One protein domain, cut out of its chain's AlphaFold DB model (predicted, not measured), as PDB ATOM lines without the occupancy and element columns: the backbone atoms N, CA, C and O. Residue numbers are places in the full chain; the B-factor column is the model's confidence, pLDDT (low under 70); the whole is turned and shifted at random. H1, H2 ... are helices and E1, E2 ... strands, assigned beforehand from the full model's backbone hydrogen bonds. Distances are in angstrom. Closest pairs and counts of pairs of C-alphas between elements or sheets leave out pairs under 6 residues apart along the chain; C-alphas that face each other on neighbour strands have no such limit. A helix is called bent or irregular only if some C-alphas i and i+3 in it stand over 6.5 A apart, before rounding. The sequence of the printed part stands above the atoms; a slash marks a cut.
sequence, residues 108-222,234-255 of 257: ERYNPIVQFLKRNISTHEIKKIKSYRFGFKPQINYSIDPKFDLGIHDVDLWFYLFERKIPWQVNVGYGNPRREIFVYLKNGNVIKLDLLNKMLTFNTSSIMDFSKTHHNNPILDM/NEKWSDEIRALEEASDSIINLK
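What this domain is: This is residues 108 to 222 and 234 to 255 of the 257 residues of the protein "Gfo/Idh/MocA family oxidoreductase" of Niabella sp (UniProt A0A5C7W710). A single twisted sheet of seven strands forms a wall, with helices H2 and H1 over one face and the other face bare of named helices. H4 packs on H2 towards the edge strand E7, H3 is off the sheet, and residues 139 to 144 stick out as a free loop. The printed part has 137 residues, with four named helices and seven named strands in the order H1 E1 H2 E2 E3 E4 E5 E6 H3 H4 E7. The sheet, of order E6 E5 E4 E3 E1 E2 E7, is mixed, and the class is mixed, helices and strands. The whole is compact and rounded, with a radius of gyration of the C-alphas of 14.9 A and spans of 41 by 33 by 32 A.

Where its parts are: In the sheet, E6 is residues 206 to 209, E5 199 to 202, E4 190 to 194, E3 178 to 185 with 22.1 A, E1 126 to 135 with 27.0 A, E2 168 to 174 with 20.2 A, and E7 251 to 254. C-alpha 126 is at (30.734, 62.931, 156.609) and C-alpha 254 at (19.609, 72.483, 154.664). H2 is residues 146 to 162, 22.8 A long, with a kink of 39 degrees near residue 153; it is neither bent nor irregular, but only just: C-alphas 149 and 152 are 6.4 A apart. H1 is residues 112 to 120, beginning at C-alpha (34.868, 70.106, 174.285), H3 218 to 222 and H4 237 to 245.

How they stand to each other: E1 and E2 are parallel, with N 131 and O 169 at 2.8 A; with H2 between, they form a strand-helix-strand unit, its crossover right-handed. E3 is antiparallel to E1, with N 182 and O 130 at 2.7 A. E3 E4 E5 E6 form a meander, each strand the antiparallel neighbour of the one before. H2 is over E1 and E2 at a height over the sheet of 8.4 A; its closest C-alphas to E2 are Gly 151 and Val 172, 5.8 A. H1, on the same face, is over E5 and E4 at a height of 9.6 A. H4 touches H2 at a steep tilt of 48 degrees, opposite ways, closest at the C-alphas of Val 155 and Glu 240, 6.3 A. H4 only grazes the sheet, with residues 243 to 245. Every O i to N i+4 pair is within hydrogen-bond range in H1, H3 and H4; in H2, 10 of 13 are.

The domain as a whole: The C-alphas farthest apart are those of Asn 141 and Asn 187, 45.4 A. Residues 223 to 233 are cut out, with C-alphas 222 and 234 15.5 A apart. Of the links printed whole, none is long. The mean pLDDT of the printed part is 85.9, with residues 139 to 143, 214 to 215, 234 and 249 to 255 under 70.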
ATOM      1  N   GLU A 108      28.453  77.117 171.975       91.44
ATOM      2  CA  GLU A 108      28.546  75.676 171.694       91.44
ATOM      3  C   GLU A 108      29.777  75.326 170.839       91.44
ATOM      4  O   GLU A 108      30.282  74.207 170.921       91.44
ATOM      5  N   ARG A 109      30.344  76.284 170.090       91.44
ATOM      6  CA  ARG A 109      31.610  76.082 169.368       91.44
ATOM      7  C   ARG A 109      32.761  75.748 170.308       91.44
ATOM      8  O   ARG A 109      33.658  75.010 169.920       91.44
ATOM      9  N   TYR A 110      32.726  76.253 171.538       90.19
ATOM     10  CA  TYR A 110      33.738  76.018 172.570       90.19
ATOM     11  C   TYR A 110      33.432  74.774 173.419       90.19
ATOM     12  O   TYR A 110      34.170  74.457 174.348       90.19
ATOM     13  N   ASN A 111      32.370  74.026 173.095       90.19
ATOM     14  CA  ASN A 111      32.078  72.758 173.748       90.19
ATOM     15  C   ASN A 111      33.205  71.739 173.451       90.19
ATOM     16  O   ASN A 111      33.547  71.535 172.282       90.19
ATOM     17  N   PRO A 112      33.767  71.055 174.467       89.69
ATOM     18  CA  PRO A 112      34.868  70.106 174.285       89.69
ATOM     19  C   PRO A 112      34.580  69.001 173.274       89.69
ATOM     20  O   PRO A 112      35.463  68.612 172.516       89.69
ATOM     21  N   ILE A 113      33.333  68.534 173.217       91.81
ATOM     22  CA  ILE A 113      32.914  67.482 172.290       91.81
ATOM     23  C   ILE A 113      32.932  68.000 170.854       91.81
ATOM     24  O   ILE A 113      33.401  67.317 169.944       91.81
ATOM     25  N   VAL A 114      32.456  69.230 170.654       92.00
ATOM     26  CA  VAL A 114      32.458  69.907 169.354       92.00
ATOM     27  C   VAL A 114      33.897  70.155 168.896       92.00
ATOM     28  O   VAL A 114      34.246  69.862 167.754       92.00
ATOM     29  N   GLN A 115      34.760  70.627 169.798       90.88
ATOM     30  CA  GLN A 115      36.185  70.829 169.534       90.88
ATOM     31  C   GLN A 115      36.907  69.518 169.210       90.88
ATOM     32  O   GLN A 115      37.703  69.468 168.272       90.88
ATOM     33  N   PHE A 116      36.611  68.449 169.951       91.25
ATOM     34  CA  PHE A 116      37.148  67.122 169.690       91.25
ATOM     35  C   PHE A 116      36.733  66.631 168.302       91.25
ATOM     36  O   PHE A 116      37.592  66.220 167.524       91.25
ATOM     37  N   LEU A 117      35.446  66.731 167.958       90.75
ATOM     38  CA  LEU A 117      34.954  66.330 166.642       90.75
ATOM     39  C   LEU A 117      35.659  67.110 165.524       90.75
ATOM     40  O   LEU A 117      36.177  66.496 164.594       90.75
ATOM     41  N   LYS A 118      35.736  68.443 165.642       89.94
ATOM     42  CA  LYS A 118      36.352  69.316 164.632       89.94
ATOM     43  C   LYS A 118      37.817  68.975 164.349       89.94
ATOM     44  O   LYS A 118      38.275  69.141 163.225       89.94
ATOM     45  N   ARG A 119      38.560  68.533 165.368       91.06
ATOM     46  CA  ARG A 119      39.988  68.192 165.244       91.06
ATOM     47  C   ARG A 119      40.228  66.792 164.689       91.06
ATOM     48  O   ARG A 119      41.272  66.571 164.090       91.06
ATOM     49  N   ASN A 120      39.304  65.860 164.921       90.38
ATOM     50  CA  ASN A 120      39.538  64.437 164.666       90.38
ATOM     51  C   ASN A 120      38.756  63.872 163.475       90.38
ATOM     52  O   ASN A 120      39.102  62.795 163.005       90.38
ATOM     53  N   ILE A 121      37.716  64.556 162.990       86.62
ATOM     54  CA  ILE A 121      36.902  64.073 161.869       86.62
ATOM     55  C   ILE A 121      37.067  64.988 160.662       86.62
ATOM     56  O   ILE A 121      36.790  66.185 160.719       86.62
ATOM     57  N   SER A 122      37.465  64.397 159.537       87.56
ATOM     58  CA  SER A 122      37.511  65.095 158.256       87.56
ATOM     59  C   SER A 122      36.100  65.311 157.714       87.56
ATOM     60  O   SER A 122      35.302  64.377 157.621       87.56
ATOM     61  N   THR A 123      35.801  66.531 157.263       82.75
ATOM     62  CA  THR A 123      34.516  66.863 156.622       82.75
ATOM     63  C   THR A 123      34.225  65.972 155.409       82.75
ATOM     64  O   THR A 123      33.073  65.643 155.140       82.75
ATOM     65  N   HIS A 124      35.256  65.487 154.713       87.81
ATOM     66  CA  HIS A 124      35.106  64.606 153.553       87.81
ATOM     67  C   HIS A 124      34.540  63.226 153.900       87.81
ATOM     68  O   HIS A 124      33.993  62.563 153.016       87.81
ATOM     69  N   GLU A 125      34.648  62.783 155.150       90.25
ATOM     70  CA  GLU A 125      34.125  61.491 155.601       90.25
ATOM     71  C   GLU A 125      32.641  61.550 155.948       90.25
ATOM     72  O   GLU A 125      31.984  60.515 156.048       90.25
ATOM     73  N   ILE A 126      32.089  62.749 156.113       90.75
ATOM     74  CA  ILE A 126      30.734  62.931 156.609       90.75
ATOM     75  C   ILE A 126      29.753  62.900 155.440       90.75
ATOM     76  O   ILE A 126      29.927  63.547 154.408       90.75
ATOM     77  N   LYS A 127      28.700  62.102 155.604       91.31
ATOM     78  CA  LYS A 127      27.625  61.913 154.629       91.31
ATOM     79  C   LYS A 127      26.454  62.857 154.880       91.31
ATOM     80  O   LYS A 127      25.912  63.426 153.940       91.31
ATOM     81  N   LYS A 128      26.009  62.951 156.131       91.38
ATOM     82  CA  LYS A 128      24.881  63.791 156.549       91.38
ATOM     83  C   LYS A 128      24.932  64.000 158.047       91.38
ATOM     84  O   LYS A 128      25.544  63.202 158.761       91.38
ATOM     85  N   ILE A 129      24.222  65.006 158.529       92.06
ATOM     86  CA  ILE A 129      24.125  65.249 159.962       92.06
ATOM     87  C   ILE A 129      22.692  65.577 160.348       92.06
ATOM     88  O   ILE A 129      21.944  66.184 159.582       92.06
ATOM     89  N   LYS A 130      22.300  65.126 161.536       93.50
ATOM     90  CA  LYS A 130      20.977  65.368 162.095       93.50
ATOM     91  C   LYS A 130      21.092  65.774 163.551       93.50
ATOM     92  O   LYS A 130      21.683  65.027 164.323       93.50
ATOM     93  N   SER A 131      20.489  66.884 163.949       94.31
ATOM     94  CA  SER A 131      20.403  67.276 165.351       94.31
ATOM     95  C   SER A 131      18.975  67.295 165.880       94.31
ATOM     96  O   SER A 131      17.990  67.355 165.133       94.31
ATOM     97  N   TYR A 132      18.886  67.206 167.201       94.06
ATOM     98  CA  TYR A 132      17.669  67.309 167.985       94.06
ATOM     99  C   TYR A 132      17.912  68.287 169.131       94.06
ATOM    100  O   TYR A 132      18.709  68.012 170.034       94.06
ATOM    101  N   ARG A 133      17.186  69.403 169.096       93.12
ATOM    102  CA  ARG A 133      17.302  70.517 170.031       93.12
ATOM    103  C   ARG A 133      15.950  70.819 170.653       93.12
ATOM    104  O   ARG A 133      15.125  71.527 170.086       93.12
ATOM    105  N   PHE A 134      15.739  70.281 171.843       91.88
ATOM    106  CA  PHE A 134      14.527  70.507 172.613       91.88
ATOM    107  C   PHE A 134      14.880  71.166 173.934       91.88
ATOM    108  O   PHE A 134      15.903  70.858 174.554       91.88
ATOM    109  N   GLY A 135      14.047  72.106 174.350       88.81
ATOM    110  CA  GLY A 135      14.214  72.824 175.603       88.81
ATOM    111  C   GLY A 135      12.876  73.237 176.182       88.81
ATOM    112  O   GLY A 135      11.837  73.151 175.529       88.81
ATOM    113  N   PHE A 136      12.898  73.708 177.420       87.25
ATOM    114  CA  PHE A 136      11.706  74.296 178.005       87.25
ATOM    115  C   PHE A 136      11.371  75.608 177.304       87.25
ATOM    116  O   PHE A 136      12.267  76.379 176.957       87.25
ATOM    117  N   LYS A 137      10.074  75.863 177.125       83.12
ATOM    118  CA  LYS A 137       9.606  77.150 176.621       83.12
ATOM    119  C   LYS A 137      10.038  78.250 177.604       83.12
ATOM    120  O   LYS A 137       9.838  78.072 178.810       83.12
ATOM    121  N   PRO A 138      10.627  79.361 177.132       75.88
ATOM    122  CA  PRO A 138      10.934  80.490 177.997       75.88
ATOM    123  C   PRO A 138       9.675  80.961 178.734       75.88
ATOM    124  O   PRO A 138       8.592  81.009 178.154       75.88
ATOM    125  N   GLN A 139       9.810  81.321 180.014       67.88
ATOM    126  CA  GLN A 139       8.694  81.871 180.800       67.88
ATOM    127  C   GLN A 139       8.306  83.289 180.358       67.88
ATOM    128  O   GLN A 139       7.211  83.756 180.654       67.88
ATOM    129  N   ILE A 140       9.207  83.980 179.660       63.88
ATOM    130  CA  ILE A 140       8.964  85.322 179.143       63.88
ATOM    131  C   ILE A 140       8.299  85.185 177.771       63.88
ATOM    132  O   ILE A 140       8.831  84.496 176.900       63.88
ATOM    133  N   ASN A 141       7.158  85.854 177.589       53.94
ATOM    134  CA  ASN A 141       6.377  85.914 176.347       53.94
ATOM    135  C   ASN A 141       7.092  86.713 175.242       53.94
ATOM    136  O   ASN A 141       6.549  87.662 174.685       53.94
ATOM    137  N   TYR A 142       8.313  86.332 174.888       58.16
ATOM    138  CA  TYR A 142       8.801  86.651 173.560       58.16
ATOM    139  C   TYR A 142       8.228  85.583 172.631       58.16
ATOM    140  O   TYR A 142       8.564  84.405 172.759       58.16
ATOM    141  N   SER A 143       7.330  85.971 171.725       55.44
ATOM    142  CA  SER A 143       6.859  85.116 170.626       55.44
ATOM    143  C   SER A 143       8.003  84.887 169.635       55.44
ATOM    144  O   SER A 143       7.996  85.409 168.527       55.44
ATOM    145  N   ILE A 144       9.036  84.173 170.075       71.12
ATOM    146  CA  ILE A 144      10.194  83.817 169.270       71.12
ATOM    147  C   ILE A 144       9.987  82.379 168.829       71.12
ATOM    148  O   ILE A 144       9.857  81.462 169.648       71.12
ATOM    149  N   ASP A 145       9.932  82.208 167.514       84.00
ATOM    150  CA  ASP A 145       9.969  80.901 166.881       84.00
ATOM    151  C   ASP A 145      11.185  80.119 167.432       84.00
ATOM    152  O   ASP A 145      12.304  80.653 167.441       84.00
ATOM    153  N   PRO A 146      10.993  78.879 167.929       86.88
ATOM    154  CA  PRO A 146      12.057  78.072 168.522       86.88
ATOM    155  C   PRO A 146      13.289  77.919 167.623       86.88
ATOM    156  O   PRO A 146      14.380  77.678 168.143       86.88
ATOM    157  N   LYS A 147      13.181  78.105 166.302       87.69
ATOM    158  CA  LYS A 147      14.351  78.110 165.415       87.69
ATOM    159  C   LYS A 147      15.348  79.227 165.739       87.69
ATOM    160  O   LYS A 147      16.549  78.980 165.703       87.69
ATOM    161  N   PHE A 148      14.886  80.410 166.144       87.88
ATOM    162  CA  PHE A 148      15.767  81.525 166.509       87.88
ATOM    163  C   PHE A 148      16.294  81.417 167.942       87.88
ATOM    164  O   PHE A 148      17.399  81.866 168.220       87.88
ATOM    165  N   ASP A 149      15.553  80.807 168.868       87.44
ATOM    166  CA  ASP A 149      16.061  80.643 170.236       87.44
ATOM    167  C   ASP A 149      16.975  79.415 170.380       87.44
ATOM    168  O   ASP A 149      18.089  79.499 170.915       87.44
ATOM    169  N   LEU A 150      16.507  78.273 169.881       89.88
ATOM    170  CA  LEU A 150      17.138  76.969 170.042       89.88
ATOM    171  C   LEU A 150      17.870  76.531 168.768       89.88
ATOM    172  O   LEU A 150      19.015  76.097 168.854       89.88
ATOM    173  N   GLY A 151      17.234  76.659 167.601       90.56
ATOM    174  CA  GLY A 151      17.765  76.142 166.331       90.56
ATOM    175  C   GLY A 151      19.059  76.819 165.874       90.56
ATOM    176  O   GLY A 151      19.929  76.146 165.326       90.56
ATOM    177  N   ILE A 152      19.225  78.113 166.169       91.12
ATOM    178  CA  ILE A 152      20.423  78.898 165.844       91.12
ATOM    179  C   ILE A 152      21.715  78.242 166.344       91.12
ATOM    180  O   ILE A 152      22.717  78.302 165.648       91.12
ATOM    181  N   HIS A 153      21.694  77.563 167.499       92.81
ATOM    182  CA  HIS A 153      22.879  76.885 168.041       92.81
ATOM    183  C   HIS A 153      23.357  75.756 167.129       92.81
ATOM    184  O   HIS A 153      24.549  75.589 166.907       92.81
ATOM    185  N   ASP A 154      22.431  74.961 166.605       92.31
ATOM    186  CA  ASP A 154      22.767  73.819 165.759       92.31
ATOM    187  C   ASP A 154      23.047  74.230 164.313       92.31
ATOM    188  O   ASP A 154      23.880  73.610 163.653       92.31
ATOM    189  N   VAL A 155      22.378  75.284 163.829       91.31
ATOM    190  CA  VAL A 155      22.713  75.906 162.543       91.31
ATOM    191  C   VAL A 155      24.133  76.458 162.608       91.31
ATOM    192  O   VAL A 155      24.953  76.064 161.788       91.31
ATOM    193  N   ASP A 156      24.466  77.256 163.621       92.06
ATOM    194  CA  ASP A 156      25.825  77.748 163.872       92.06
ATOM    195  C   ASP A 156      26.869  76.616 163.856       92.06
ATOM    196  O   ASP A 156      27.855  76.660 163.116       92.06
ATOM    197  N   LEU A 157      26.622  75.541 164.613       90.81
ATOM    198  CA  LEU A 157      27.524  74.391 164.647       90.81
ATOM    199  C   LEU A 157      27.696  73.728 163.279       90.81
ATOM    200  O   LEU A 157      28.788  73.237 162.987       90.81
ATOM    201  N   TRP A 158      26.667  73.713 162.428       88.75
ATOM    202  CA  TRP A 158      26.792  73.191 161.069       88.75
ATOM    203  C   TRP A 158      27.780  74.011 160.234       88.75
ATOM    204  O   TRP A 158      28.679  73.437 159.610       88.75
ATOM    205  N   PHE A 159      27.659  75.341 160.259       87.88
ATOM    206  CA  PHE A 159      28.604  76.231 159.582       87.88
ATOM    207  C   PHE A 159      30.014  76.061 160.152       87.88
ATOM    208  O   PHE A 159      30.972  75.879 159.395       87.88
ATOM    209  N   TYR A 160      30.127  76.037 161.479       88.62
ATOM    210  CA  TYR A 160      31.396  75.949 162.190       88.62
ATOM    211  C   TYR A 160      32.153  74.639 161.943       88.62
ATOM    212  O   TYR A 160      33.380  74.652 161.810       88.62
ATOM    213  N   LEU A 161      31.458  73.503 161.932       86.25
ATOM    214  CA  LEU A 161      32.084  72.185 161.826       86.25
ATOM    215  C   LEU A 161      32.270  71.723 160.376       86.25
ATOM    216  O   LEU A 161      33.188  70.952 160.106       86.25
ATOM    217  N   PHE A 162      31.404  72.154 159.453       81.56
ATOM    218  CA  PHE A 162      31.260  71.498 158.146       81.56
ATOM    219  C   PHE A 162      31.293  72.444 156.947       81.56
ATOM    220  O   PHE A 162      31.093  71.993 155.817       81.56
ATOM    221  N   GLU A 163      31.543  73.737 157.171       77.62
ATOM    222  CA  GLU A 163      31.755  74.736 156.115       77.62
ATOM    223  C   GLU A 163      30.648  74.756 155.043       77.62
ATOM    224  O   GLU A 163      30.904  75.079 153.884       77.62
ATOM    225  N   ARG A 164      29.409  74.402 155.414       76.31
ATOM    226  CA  ARG A 164      28.211  74.379 154.545       76.31
ATOM    227  C   ARG A 164      28.192  73.330 153.425       76.31
ATOM    228  O   ARG A 164      27.360  73.409 152.526       76.31
ATOM    229  N   LYS A 165      29.069  72.325 153.464       76.94
ATOM    230  CA  LYS A 165      29.230  71.362 152.351       76.94
ATOM    231  C   LYS A 165      28.369  70.103 152.464       76.94
ATOM    232  O   LYS A 165      28.369  69.272 151.560       76.94
ATOM    233  N   ILE A 166      27.685  69.914 153.590       81.06
ATOM    234  CA  ILE A 166      27.104  68.619 153.961       81.06
ATOM    235  C   ILE A 166      25.605  68.774 154.224       81.06
ATOM    236  O   ILE A 166      25.234  69.699 154.950       81.06
ATOM    237  N   PRO A 167      24.749  67.863 153.709       82.38
ATOM    238  CA  PRO A 167      23.326  67.858 154.024       82.38
ATOM    239  C   PRO A 167      23.077  67.809 155.532       82.38
ATOM    240  O   PRO A 167      23.669  66.986 156.244       82.38
ATOM    241  N   TRP A 168      22.158  68.646 156.005       87.25
ATOM    242  CA  TRP A 168      21.892  68.796 157.431       87.25
ATOM    243  C   TRP A 168      20.395  68.872 157.749       87.25
ATOM    244  O   TRP A 168      19.617  69.429 156.976       87.25
ATOM    245  N   GLN A 169      20.008  68.354 158.920       90.50
ATOM    246  CA  GLN A 169      18.673  68.514 159.499       90.50
ATOM    247  C   GLN A 169      18.726  68.892 160.998       90.50
ATOM    248  O   GLN A 169      19.166  68.070 161.797       90.50
ATOM    249  N   VAL A 170      18.213  70.056 161.423       90.38
ATOM    250  CA  VAL A 170      17.893  70.361 162.837       90.38
ATOM    251  C   VAL A 170      16.423  70.055 163.084       90.38
ATOM    252  O   VAL A 170      15.544  70.545 162.379       90.38
ATOM    253  N   ASN A 171      16.135  69.288 164.126       91.56
ATOM    254  CA  ASN A 171      14.784  69.140 164.658       91.56
ATOM    255  C   ASN A 171      14.727  69.952 165.943       91.56
ATOM    256  O   ASN A 171      15.474  69.658 166.877       91.56
ATOM    257  N   VAL A 172      13.877  70.973 165.976       91.44
ATOM    258  CA  VAL A 172      13.829  71.935 167.073       91.44
ATOM    259  C   VAL A 172      12.420  72.032 167.634       91.44
ATOM    260  O   VAL A 172      11.443  71.938 166.895       91.44
ATOM    261  N   GLY A 173      12.304  72.220 168.943       88.75
ATOM    262  CA  GLY A 173      11.006  72.439 169.559       88.75
ATOM    263  C   GLY A 173      11.072  72.624 171.063       88.75
ATOM    264  O   GLY A 173      12.140  72.609 171.677       88.75
ATOM    265  N   TYR A 174       9.896  72.772 171.662       88.94
ATOM    266  CA  TYR A 174       9.756  72.842 173.108       88.94
ATOM    267  C   TYR A 174       9.302  71.497 173.676       88.94
ATOM    268  O   TYR A 174       8.470  70.812 173.085       88.94
ATOM    269  N   GLY A 175       9.862  71.113 174.819       88.31
ATOM    270  CA  GLY A 175       9.578  69.838 175.471       88.31
ATOM    271  C   GLY A 175      10.705  69.411 176.403       88.31
ATOM    272  O   GLY A 175      11.477  70.244 176.885       88.31
ATOM    273  N   ASN A 176      10.807  68.102 176.640       90.88
ATOM    274  CA  ASN A 176      11.890  67.541 177.442       90.88
ATOM    275  C   ASN A 176      13.254  67.907 176.835       90.88
ATOM    276  O   ASN A 176      13.435  67.735 175.625       90.88
ATOM    277  N   PRO A 177      14.211  68.400 177.645       92.31
ATOM    278  CA  PRO A 177      15.500  68.832 177.140       92.31
ATOM    279  C   PRO A 177      16.221  67.733 176.364       92.31
ATOM    280  O   PRO A 177      16.426  66.629 176.863       92.31
ATOM    281  N   ARG A 178      16.643  68.065 175.147       93.62
ATOM    282  CA  ARG A 178      17.431  67.188 174.280       93.62
ATOM    283  C   ARG A 178      18.424  68.033 173.500       93.62
ATOM    284  O   ARG A 178      18.046  69.070 172.959       93.62
ATOM    285  N   ARG A 179      19.692  67.622 173.481       94.69
ATOM    286  CA  ARG A 179      20.774  68.312 172.762       94.69
ATOM    287  C   ARG A 179      21.691  67.278 172.136       94.69
ATOM    288  O   ARG A 179      22.738  66.948 172.686       94.69
ATOM    289  N   GLU A 180      21.241  66.712 171.027       95.38
ATOM    290  CA  GLU A 180      21.930  65.598 170.383       95.38
ATOM    291  C   GLU A 180      22.251  65.913 168.930       95.38
ATOM    292  O   GLU A 180      21.386  66.403 168.208       95.38
ATOM    293  N   ILE A 181      23.459  65.570 168.487       94.69
ATOM    294  CA  ILE A 181      23.891  65.675 167.091       94.69
ATOM    295  C   ILE A 181      24.375  64.303 166.629       94.69
ATOM    296  O   ILE A 181      25.240  63.696 167.252       94.69
ATOM    297  N   PHE A 182      23.824  63.816 165.525       94.56
ATOM    298  CA  PHE A 182      24.168  62.553 164.884       94.56
ATOM    299  C   PHE A 182      24.907  62.830 163.583       94.56
ATOM    300  O   PHE A 182      24.302  63.273 162.605       94.56
ATOM    301  N   VAL A 183      26.201  62.540 163.562       94.00
ATOM    302  CA  VAL A 183      27.073  62.661 162.394       94.00
ATOM    303  C   VAL A 183      27.165  61.292 161.731       94.00
ATOM    304  O   VAL A 183      27.707  60.350 162.304       94.00
ATOM    305  N   TYR A 184      26.613  61.172 160.527       93.69
ATOM    306  CA  TYR A 184      26.651  59.939 159.748       93.69
ATOM    307  C   TYR A 184      27.831  59.995 158.787       93.69
ATOM    308  O   TYR A 184      27.917  60.916 157.971       93.69
ATOM    309  N   LEU A 185      28.709  59.002 158.849       93.31
ATOM    310  CA  LEU A 185      29.888  58.892 157.999       93.31
ATOM    311  C   LEU A 185      29.591  58.076 156.731       93.31
ATOM    312  O   LEU A 185      28.651  57.278 156.670       93.31
ATOM    313  N   LYS A 186      30.396  58.277 155.685       93.19
ATOM    314  CA  LYS A 186      30.263  57.601 154.382       93.19
ATOM    315  C   LYS A 186      30.494  56.092 154.466       93.19
ATOM    316  O   LYS A 186      29.878  55.357 153.704       93.19
ATOM    317  N   ASN A 187      31.315  55.642 155.412       92.88
ATOM    318  CA  ASN A 187      31.568  54.225 155.692       92.88
ATOM    319  C   ASN A 187      30.439  53.537 156.490       92.88
ATOM    320  O   ASN A 187      30.571  52.369 156.834       92.88
ATOM    321  N   GLY A 188      29.341  54.242 156.792       92.94
ATOM    322  CA  GLY A 188      28.197  53.705 157.536       92.94
ATOM    323  C   GLY A 188      28.262  53.926 159.048       92.94
ATOM    324  O   GLY A 188      27.248  53.737 159.720       92.94
ATOM    325  N   ASN A 189      29.396  54.389 159.576       93.44
ATOM    326  CA  ASN A 189      29.541  54.688 160.996       93.44
ATOM    327  C   ASN A 189      28.711  55.908 161.414       93.44
ATOM    328  O   ASN A 189      28.450  56.814 160.617       93.44
ATOM    329  N   VAL A 190      28.330  55.956 162.689       94.38
ATOM    330  CA  VAL A 190      27.581  57.071 163.280       94.38
ATOM    331  C   VAL A 190      28.259  57.534 164.557       94.38
ATOM    332  O   VAL A 190      28.552  56.735 165.448       94.38
ATOM    333  N   ILE A 191      28.459  58.845 164.652       94.94
ATOM    334  CA  ILE A 191      28.936  59.515 165.855       94.94
ATOM    335  C   ILE A 191      27.764  60.290 166.455       94.94
ATOM    336  O   ILE A 191      27.146  61.109 165.775       94.94
ATOM    337  N   LYS A 192      27.450  60.035 167.723       95.44
ATOM    338  CA  LYS A 192      26.450  60.781 168.491       95.44
ATOM    339  C   LYS A 192      27.158  61.697 169.480       95.44
ATOM    340  O   LYS A 192      27.887  61.219 170.342       95.44
ATOM    341  N   LEU A 193      26.892  62.992 169.389       95.12
ATOM    342  CA  LEU A 193      27.254  63.988 170.387       95.12
ATOM    343  C   LEU A 193      26.023  64.216 171.261       95.12
ATOM    344  O   LEU A 193      24.995  64.656 170.757       95.12
ATOM    345  N   ASP A 194      26.117  63.923 172.550       94.31
ATOM    346  CA  ASP A 194      25.141  64.315 173.564       94.31
ATOM    347  C   ASP A 194      25.718  65.502 174.336       94.31
ATOM    348  O   ASP A 194      26.515  65.352 175.266       94.31
ATOM    349  N   LEU A 195      25.345  66.706 173.909       92.25
ATOM    350  CA  LEU A 195      25.871  67.942 174.481       92.25
ATOM    351  C   LEU A 195      25.286  68.230 175.867       92.25
ATOM    352  O   LEU A 195      25.877  69.000 176.622       92.25
ATOM    353  N   LEU A 196      24.136  67.635 176.208       90.88
ATOM    354  CA  LEU A 196      23.510  67.816 177.516       90.88
ATOM    355  C   LEU A 196      24.267  67.025 178.584       90.88
ATOM    356  O   LEU A 196      24.630  67.583 179.617       90.88
ATOM    357  N   ASN A 197      24.538  65.752 178.302       91.50
ATOM    358  CA  ASN A 197      25.234  64.852 179.223       91.50
ATOM    359  C   ASN A 197      26.754  64.862 179.041       91.50
ATOM    360  O   ASN A 197      27.466  64.203 179.790       91.50
ATOM    361  N   LYS A 198      27.252  65.621 178.060       92.06
ATOM    362  CA  LYS A 198      28.665  65.692 177.686       92.06
ATOM    363  C   LYS A 198      29.246  64.317 177.328       92.06
ATOM    364  O   LYS A 198      30.341  63.968 177.756       92.06
ATOM    365  N   MET A 199      28.538  63.577 176.479       93.75
ATOM    366  CA  MET A 199      28.953  62.248 176.024       93.75
ATOM    367  C   MET A 199      29.158  62.217 174.511       93.75
ATOM    368  O   MET A 199      28.394  62.817 173.754       93.75
ATOM    369  N   LEU A 200      30.165  61.474 174.058       93.88
ATOM    370  CA  LEU A 200      30.411  61.191 172.645       93.88
ATOM    371  C   LEU A 200      30.357  59.680 172.422       93.88
ATOM    372  O   LEU A 200      31.091  58.937 173.066       93.88
ATOM    373  N   THR A 201      29.502  59.211 171.517       94.50
ATOM    374  CA  THR A 201      29.329  57.781 171.230       94.50
ATOM    375  C   THR A 201      29.663  57.461 169.780       94.50
ATOM    376  O   THR A 201      29.145  58.109 168.874       94.50
ATOM    377  N   PHE A 202      30.452  56.414 169.552       92.12
ATOM    378  CA  PHE A 202      30.763  55.865 168.232       92.12
ATOM    379  C   PHE A 202      30.063  54.518 168.044       92.12
ATOM    380  O   PHE A 202      30.220  53.624 168.880       92.12
ATOM    381  N   ASN A 203      29.303  54.369 166.950       81.94
ATOM    382  CA  ASN A 203      28.682  53.108 166.511       81.94
ATOM    383  C   ASN A 203      27.959  52.329 167.625       81.94
ATOM    384  O   ASN A 203      28.014  51.107 167.649       81.94
ATOM    385  N   THR A 204      27.339  53.051 168.565       71.88
ATOM    386  CA  THR A 204      26.636  52.550 169.767       71.88
ATOM    387  C   THR A 204      27.465  51.807 170.823       71.88
ATOM    388  O   THR A 204      26.909  51.485 171.867       71.88
ATOM    389  N   SER A 205      28.768  51.580 170.624       75.19
ATOM    390  CA  SER A 205      29.571  50.722 171.522       75.19
ATOM    391  C   SER A 205      30.686  51.455 172.270       75.19
ATOM    392  O   SER A 205      30.967  51.121 173.415       75.19
ATOM    393  N   SER A 206      31.325  52.456 171.656       86.88
ATOM    394  CA  SER A 206      32.413  53.206 172.304       86.88
ATOM    395  C   SER A 206      31.912  54.556 172.788       86.88
ATOM    396  O   SER A 206      31.382  55.331 171.994       86.88
ATOM    397  N   ILE A 207      32.083  54.839 174.079       91.25
ATOM    398  CA  ILE A 207      31.612  56.065 174.723       91.25
ATOM    399  C   ILE A 207      32.804  56.804 175.330       91.25
ATOM    400  O   ILE A 207      33.593  56.217 176.064       91.25
ATOM    401  N   MET A 208      32.908  58.098 175.041       91.88
ATOM    402  CA  MET A 208      33.828  59.020 175.700       91.88
ATOM    403  C   MET A 208      33.029  60.000 176.561       91.88
ATOM    404  O   MET A 208      32.070  60.611 176.084       91.88
ATOM    405  N   ASP A 209      33.440  60.139 177.819       91.94
ATOM    406  CA  ASP A 209      32.807  61.001 178.818       91.94
ATOM    407  C   ASP A 209      33.607  62.300 178.995       91.94
ATOM    408  O   ASP A 209      34.756  62.291 179.441       91.94
ATOM    409  N   PHE A 210      32.982  63.426 178.647       89.62
ATOM    410  CA  PHE A 210      33.526  64.777 178.790       89.62
ATOM    411  C   PHE A 210      32.923  65.521 179.996       89.62
ATOM    412  O   PHE A 210      33.127  66.722 180.175       89.62
ATOM    413  N   SER A 211      32.167  64.849 180.866       85.69
ATOM    414  CA  SER A 211      31.578  65.467 182.058       85.69
ATOM    415  C   SER A 211      32.634  65.952 183.053       85.69
ATOM    416  O   SER A 211      32.435  66.982 183.701       85.69
ATOM    417  N   LYS A 212      33.779  65.259 183.116       82.12
ATOM    418  CA  LYS A 212      34.896  65.541 184.033       82.12
ATOM    419  C   LYS A 212      36.042  66.333 183.414       82.12
ATOM    420  O   LYS A 212      37.008  66.635 184.109       82.12
ATOM    421  N   THR A 213      35.985  66.659 182.125       75.75
ATOM    422  CA  THR A 213      37.070  67.412 181.491       75.75
ATOM    423  C   THR A 213      37.135  68.820 182.076       75.75
ATOM    424  O   THR A 213      36.159  69.570 181.994       75.75
ATOM    425  N   HIS A 214      38.282  69.174 182.661       66.56
ATOM    426  CA  HIS A 214      38.568  70.534 183.106       66.56
ATOM    427  C   HIS A 214      38.675  71.438 181.879       66.56
ATOM    428  O   HIS A 214      39.681  71.425 181.174       66.56
ATOM    429  N   HIS A 215      37.626  72.210 181.618       66.44
ATOM    430  CA  HIS A 215      37.649  73.257 180.611       66.44
ATOM    431  C   HIS A 215      37.343  74.599 181.246       66.44
ATOM    432  O   HIS A 215      36.556  74.702 182.191       66.44
ATOM    433  N   ASN A 216      37.981  75.618 180.686       70.88
ATOM    434  CA  ASN A 216      37.660  77.000 180.961       70.88
ATOM    435  C   ASN A 216      36.202  77.293 180.585       70.88
ATOM    436  O   ASN A 216      35.523  76.535 179.889       70.88
ATOM    437  N   ASN A 217      35.693  78.405 181.105       88.25
ATOM    438  CA  ASN A 217      34.342  78.839 180.801       88.25
ATOM    439  C   ASN A 217      34.243  79.222 179.305       88.25
ATOM    440  O   ASN A 217      34.999  80.098 178.883       88.25
ATOM    441  N   PRO A 218      33.289  78.668 178.528       90.06
ATOM    442  CA  PRO A 218      33.120  78.978 177.103       90.06
ATOM    443  C   PRO A 218      33.019  80.472 176.775       90.06
ATOM    444  O   PRO A 218      33.467  80.902 175.719       90.06
ATOM    445  N   ILE A 219      32.444  81.278 177.676       92.44
ATOM    446  CA  ILE A 219      32.354  82.733 177.503       92.44
ATOM    447  C   ILE A 219      33.742  83.371 177.579       92.44
ATOM    448  O   ILE A 219      34.055  84.242 176.771       92.44
ATOM    449  N   LEU A 220      34.566  82.941 178.539       92.31
ATOM    450  CA  LEU A 220      35.930  83.445 178.672       92.31
ATOM    451  C   LEU A 220      36.741  83.063 177.437       92.31
ATOM    452  O   LEU A 220      37.301  83.951 176.803       92.31
ATOM    453  N   ASP A 221      36.732  81.783 177.057       90.94
ATOM    454  CA  ASP A 221      37.463  81.300 175.881       90.94
ATOM    455  C   ASP A 221      37.061  82.068 174.615       90.94
ATOM    456  O   ASP A 221      37.926  82.506 173.859       90.94
ATOM    457  N   MET A 222      35.761  82.323 174.429       91.88
ATOM    458  CA  MET A 222      35.250  83.112 173.310       91.88
ATOM    459  C   MET A 222      35.759  84.554 173.309       91.88
ATOM    460  O   MET A 222      36.205  85.045 172.274       91.88
ATOM    461  N   ASN A 234      35.564  87.334 159.447       54.44
ATOM    462  CA  ASN A 234      35.189  86.667 158.189       54.44
ATOM    463  C   ASN A 234      33.962  85.744 158.277       54.44
ATOM    464  O   ASN A 234      33.715  84.968 157.352       54.44
ATOM    465  N   GLU A 235      33.198  85.801 159.365       72.62
ATOM    466  CA  GLU A 235      32.023  84.943 159.520       72.62
ATOM    467  C   GLU A 235      30.808  85.513 158.782       72.62
ATOM    468  O   GLU A 235      30.549  86.715 158.821       72.62
ATOM    469  N   LYS A 236      30.084  84.643 158.066       78.50
ATOM    470  CA  LYS A 236      28.874  84.992 157.307       78.50
ATOM    471  C   LYS A 236      27.624  84.616 158.108       78.50
ATOM    472  O   LYS A 236      26.869  83.733 157.705       78.50
ATOM    473  N   TRP A 237      27.411  85.280 159.238       87.75
ATOM    474  CA  TRP A 237      26.205  85.170 160.071       87.75
ATOM    475  C   TRP A 237      24.911  85.355 159.268       87.75
ATOM    476  O   TRP A 237      23.900  84.714 159.538       87.75
ATOM    477  N   SER A 238      24.938  86.186 158.229       90.44
ATOM    478  CA  SER A 238      23.823  86.398 157.309       90.44
ATOM    479  C   SER A 238      23.351  85.116 156.632       90.44
ATOM    480  O   SER A 238      22.163  84.973 156.350       90.44
ATOM    481  N   ASP A 239      24.244  84.158 156.406       89.75
ATOM    482  CA  ASP A 239      23.882  82.862 155.856       89.75
ATOM    483  C   ASP A 239      23.226  81.939 156.897       89.75
ATOM    484  O   ASP A 239      22.307  81.194 156.555       89.75
ATOM    485  N   GLU A 240      23.653  82.010 158.160       89.56
ATOM    486  CA  GLU A 240      23.012  81.294 159.271       89.56
ATOM    487  C   GLU A 240      21.589  81.798 159.502       89.56
ATOM    488  O   GLU A 240      20.651  81.008 159.599       89.56
ATOM    489  N   ILE A 241      21.408  83.121 159.525       90.94
ATOM    490  CA  ILE A 241      20.082  83.722 159.681       90.94
ATOM    491  C   ILE A 241      19.194  83.399 158.477       90.94
ATOM    492  O   ILE A 241      18.025  83.068 158.665       90.94
ATOM    493  N   ARG A 242      19.736  83.390 157.251       91.06
ATOM    494  CA  ARG A 242      18.962  83.004 156.058       91.06
ATOM    495  C   ARG A 242      18.453  81.569 156.148       91.06
ATOM    496  O   ARG A 242      17.294  81.310 155.844       91.06
ATOM    497  N   ALA A 243      19.297  80.650 156.615       88.88
ATOM    498  CA  ALA A 243      18.904  79.265 156.844       88.88
ATOM    499  C   ALA A 243      17.730  79.139 157.836       88.88
ATOM    500  O   ALA A 243      16.918  78.226 157.705       88.88
ATOM    501  N   LEU A 244      17.618  80.048 158.811       89.00
ATOM    502  CA  LEU A 244      16.482  80.106 159.734       89.00
ATOM    503  C   LEU A 244      15.238  80.747 159.103       89.00
ATOM    504  O   LEU A 244      14.137  80.243 159.313       89.00
ATOM    505  N   GLU A 245      15.391  81.831 158.336       89.00
ATOM    506  CA  GLU A 245      14.285  82.491 157.622       89.00
ATOM    507  C   GLU A 245      13.574  81.526 156.662       89.00
ATOM    508  O   GLU A 245      12.347  81.462 156.647       89.00
ATOM    509  N   GLU A 246      14.342  80.742 155.905       86.12
ATOM    510  CA  GLU A 246      13.830  79.800 154.900       86.12
ATOM    511  C   GLU A 246      13.272  78.497 155.509       86.12
ATOM    512  O   GLU A 246      12.663  77.687 154.806       86.12
ATOM    513  N   ALA A 247      13.469  78.266 156.813       82.25
ATOM    514  CA  ALA A 247      13.045  77.039 157.476       82.25
ATOM    515  C   ALA A 247      11.549  77.041 157.837       82.25
ATOM    516  O   ALA A 247      11.026  78.009 158.396       82.25
ATOM    517  N   SER A 248      10.894  75.899 157.594       75.81
ATOM    518  CA  SER A 248       9.517  75.604 158.027       75.81
ATOM    519  C   SER A 248       9.380  75.505 159.553       75.81
ATOM    520  O   SER A 248      10.343  75.130 160.224       75.81
ATOM    521  N   ASP A 249       8.168  75.727 160.075       65.19
ATOM    522  CA  ASP A 249       7.818  75.958 161.497       65.19
ATOM    523  C   ASP A 249       8.270  74.907 162.540       65.19
ATOM    524  O   ASP A 249       8.025  75.074 163.733       65.19
ATOM    525  N   SER A 250       8.902  73.794 162.155       64.12
ATOM    526  CA  SER A 250       9.385  72.781 163.120       64.12
ATOM    527  C   SER A 250      10.487  71.832 162.620       64.12
ATOM    528  O   SER A 250      10.844  70.875 163.313       64.12
ATOM    529  N   ILE A 251      11.087  72.083 161.452       67.44
ATOM    530  CA  ILE A 251      12.212  71.291 160.922       67.44
ATOM    531  C   ILE A 251      13.132  72.223 160.126       67.44
ATOM    532  O   ILE A 251      12.680  72.870 159.183       67.44
ATOM    533  N   ILE A 252      14.427  72.253 160.447       64.50
ATOM    534  CA  ILE A 252      15.435  72.970 159.652       64.50
ATOM    535  C   ILE A 252      16.153  71.941 158.777       64.50
ATOM    536  O   ILE A 252      16.964  71.176 159.279       64.50
ATOM    537  N   ASN A 253      15.855  71.893 157.479       64.44
ATOM    538  CA  ASN A 253      16.544  71.049 156.492       64.44
ATOM    539  C   ASN A 253      17.379  71.932 155.562       64.44
ATOM    540  O   ASN A 253      16.822  72.784 154.875       64.44
ATOM    541  N   LEU A 254      18.688  71.695 155.486       61.50
ATOM    542  CA  LEU A 254      19.609  72.483 154.664       61.50
ATOM    543  C   LEU A 254      20.207  71.607 153.557       61.50
ATOM    544  O   LEU A 254      20.785  70.547 153.822       61.50
ATOM    545  N   LYS A 255      20.034  72.050 152.303       57.94
ATOM    546  CA  LYS A 255      20.685  71.459 151.123       57.94
ATOM    547  C   LYS A 255      22.136  71.960 151.039       57.94
ATOM    548  O   LYS A 255      22.376  73.112 151.401       57.94
TER     549      LYS A 255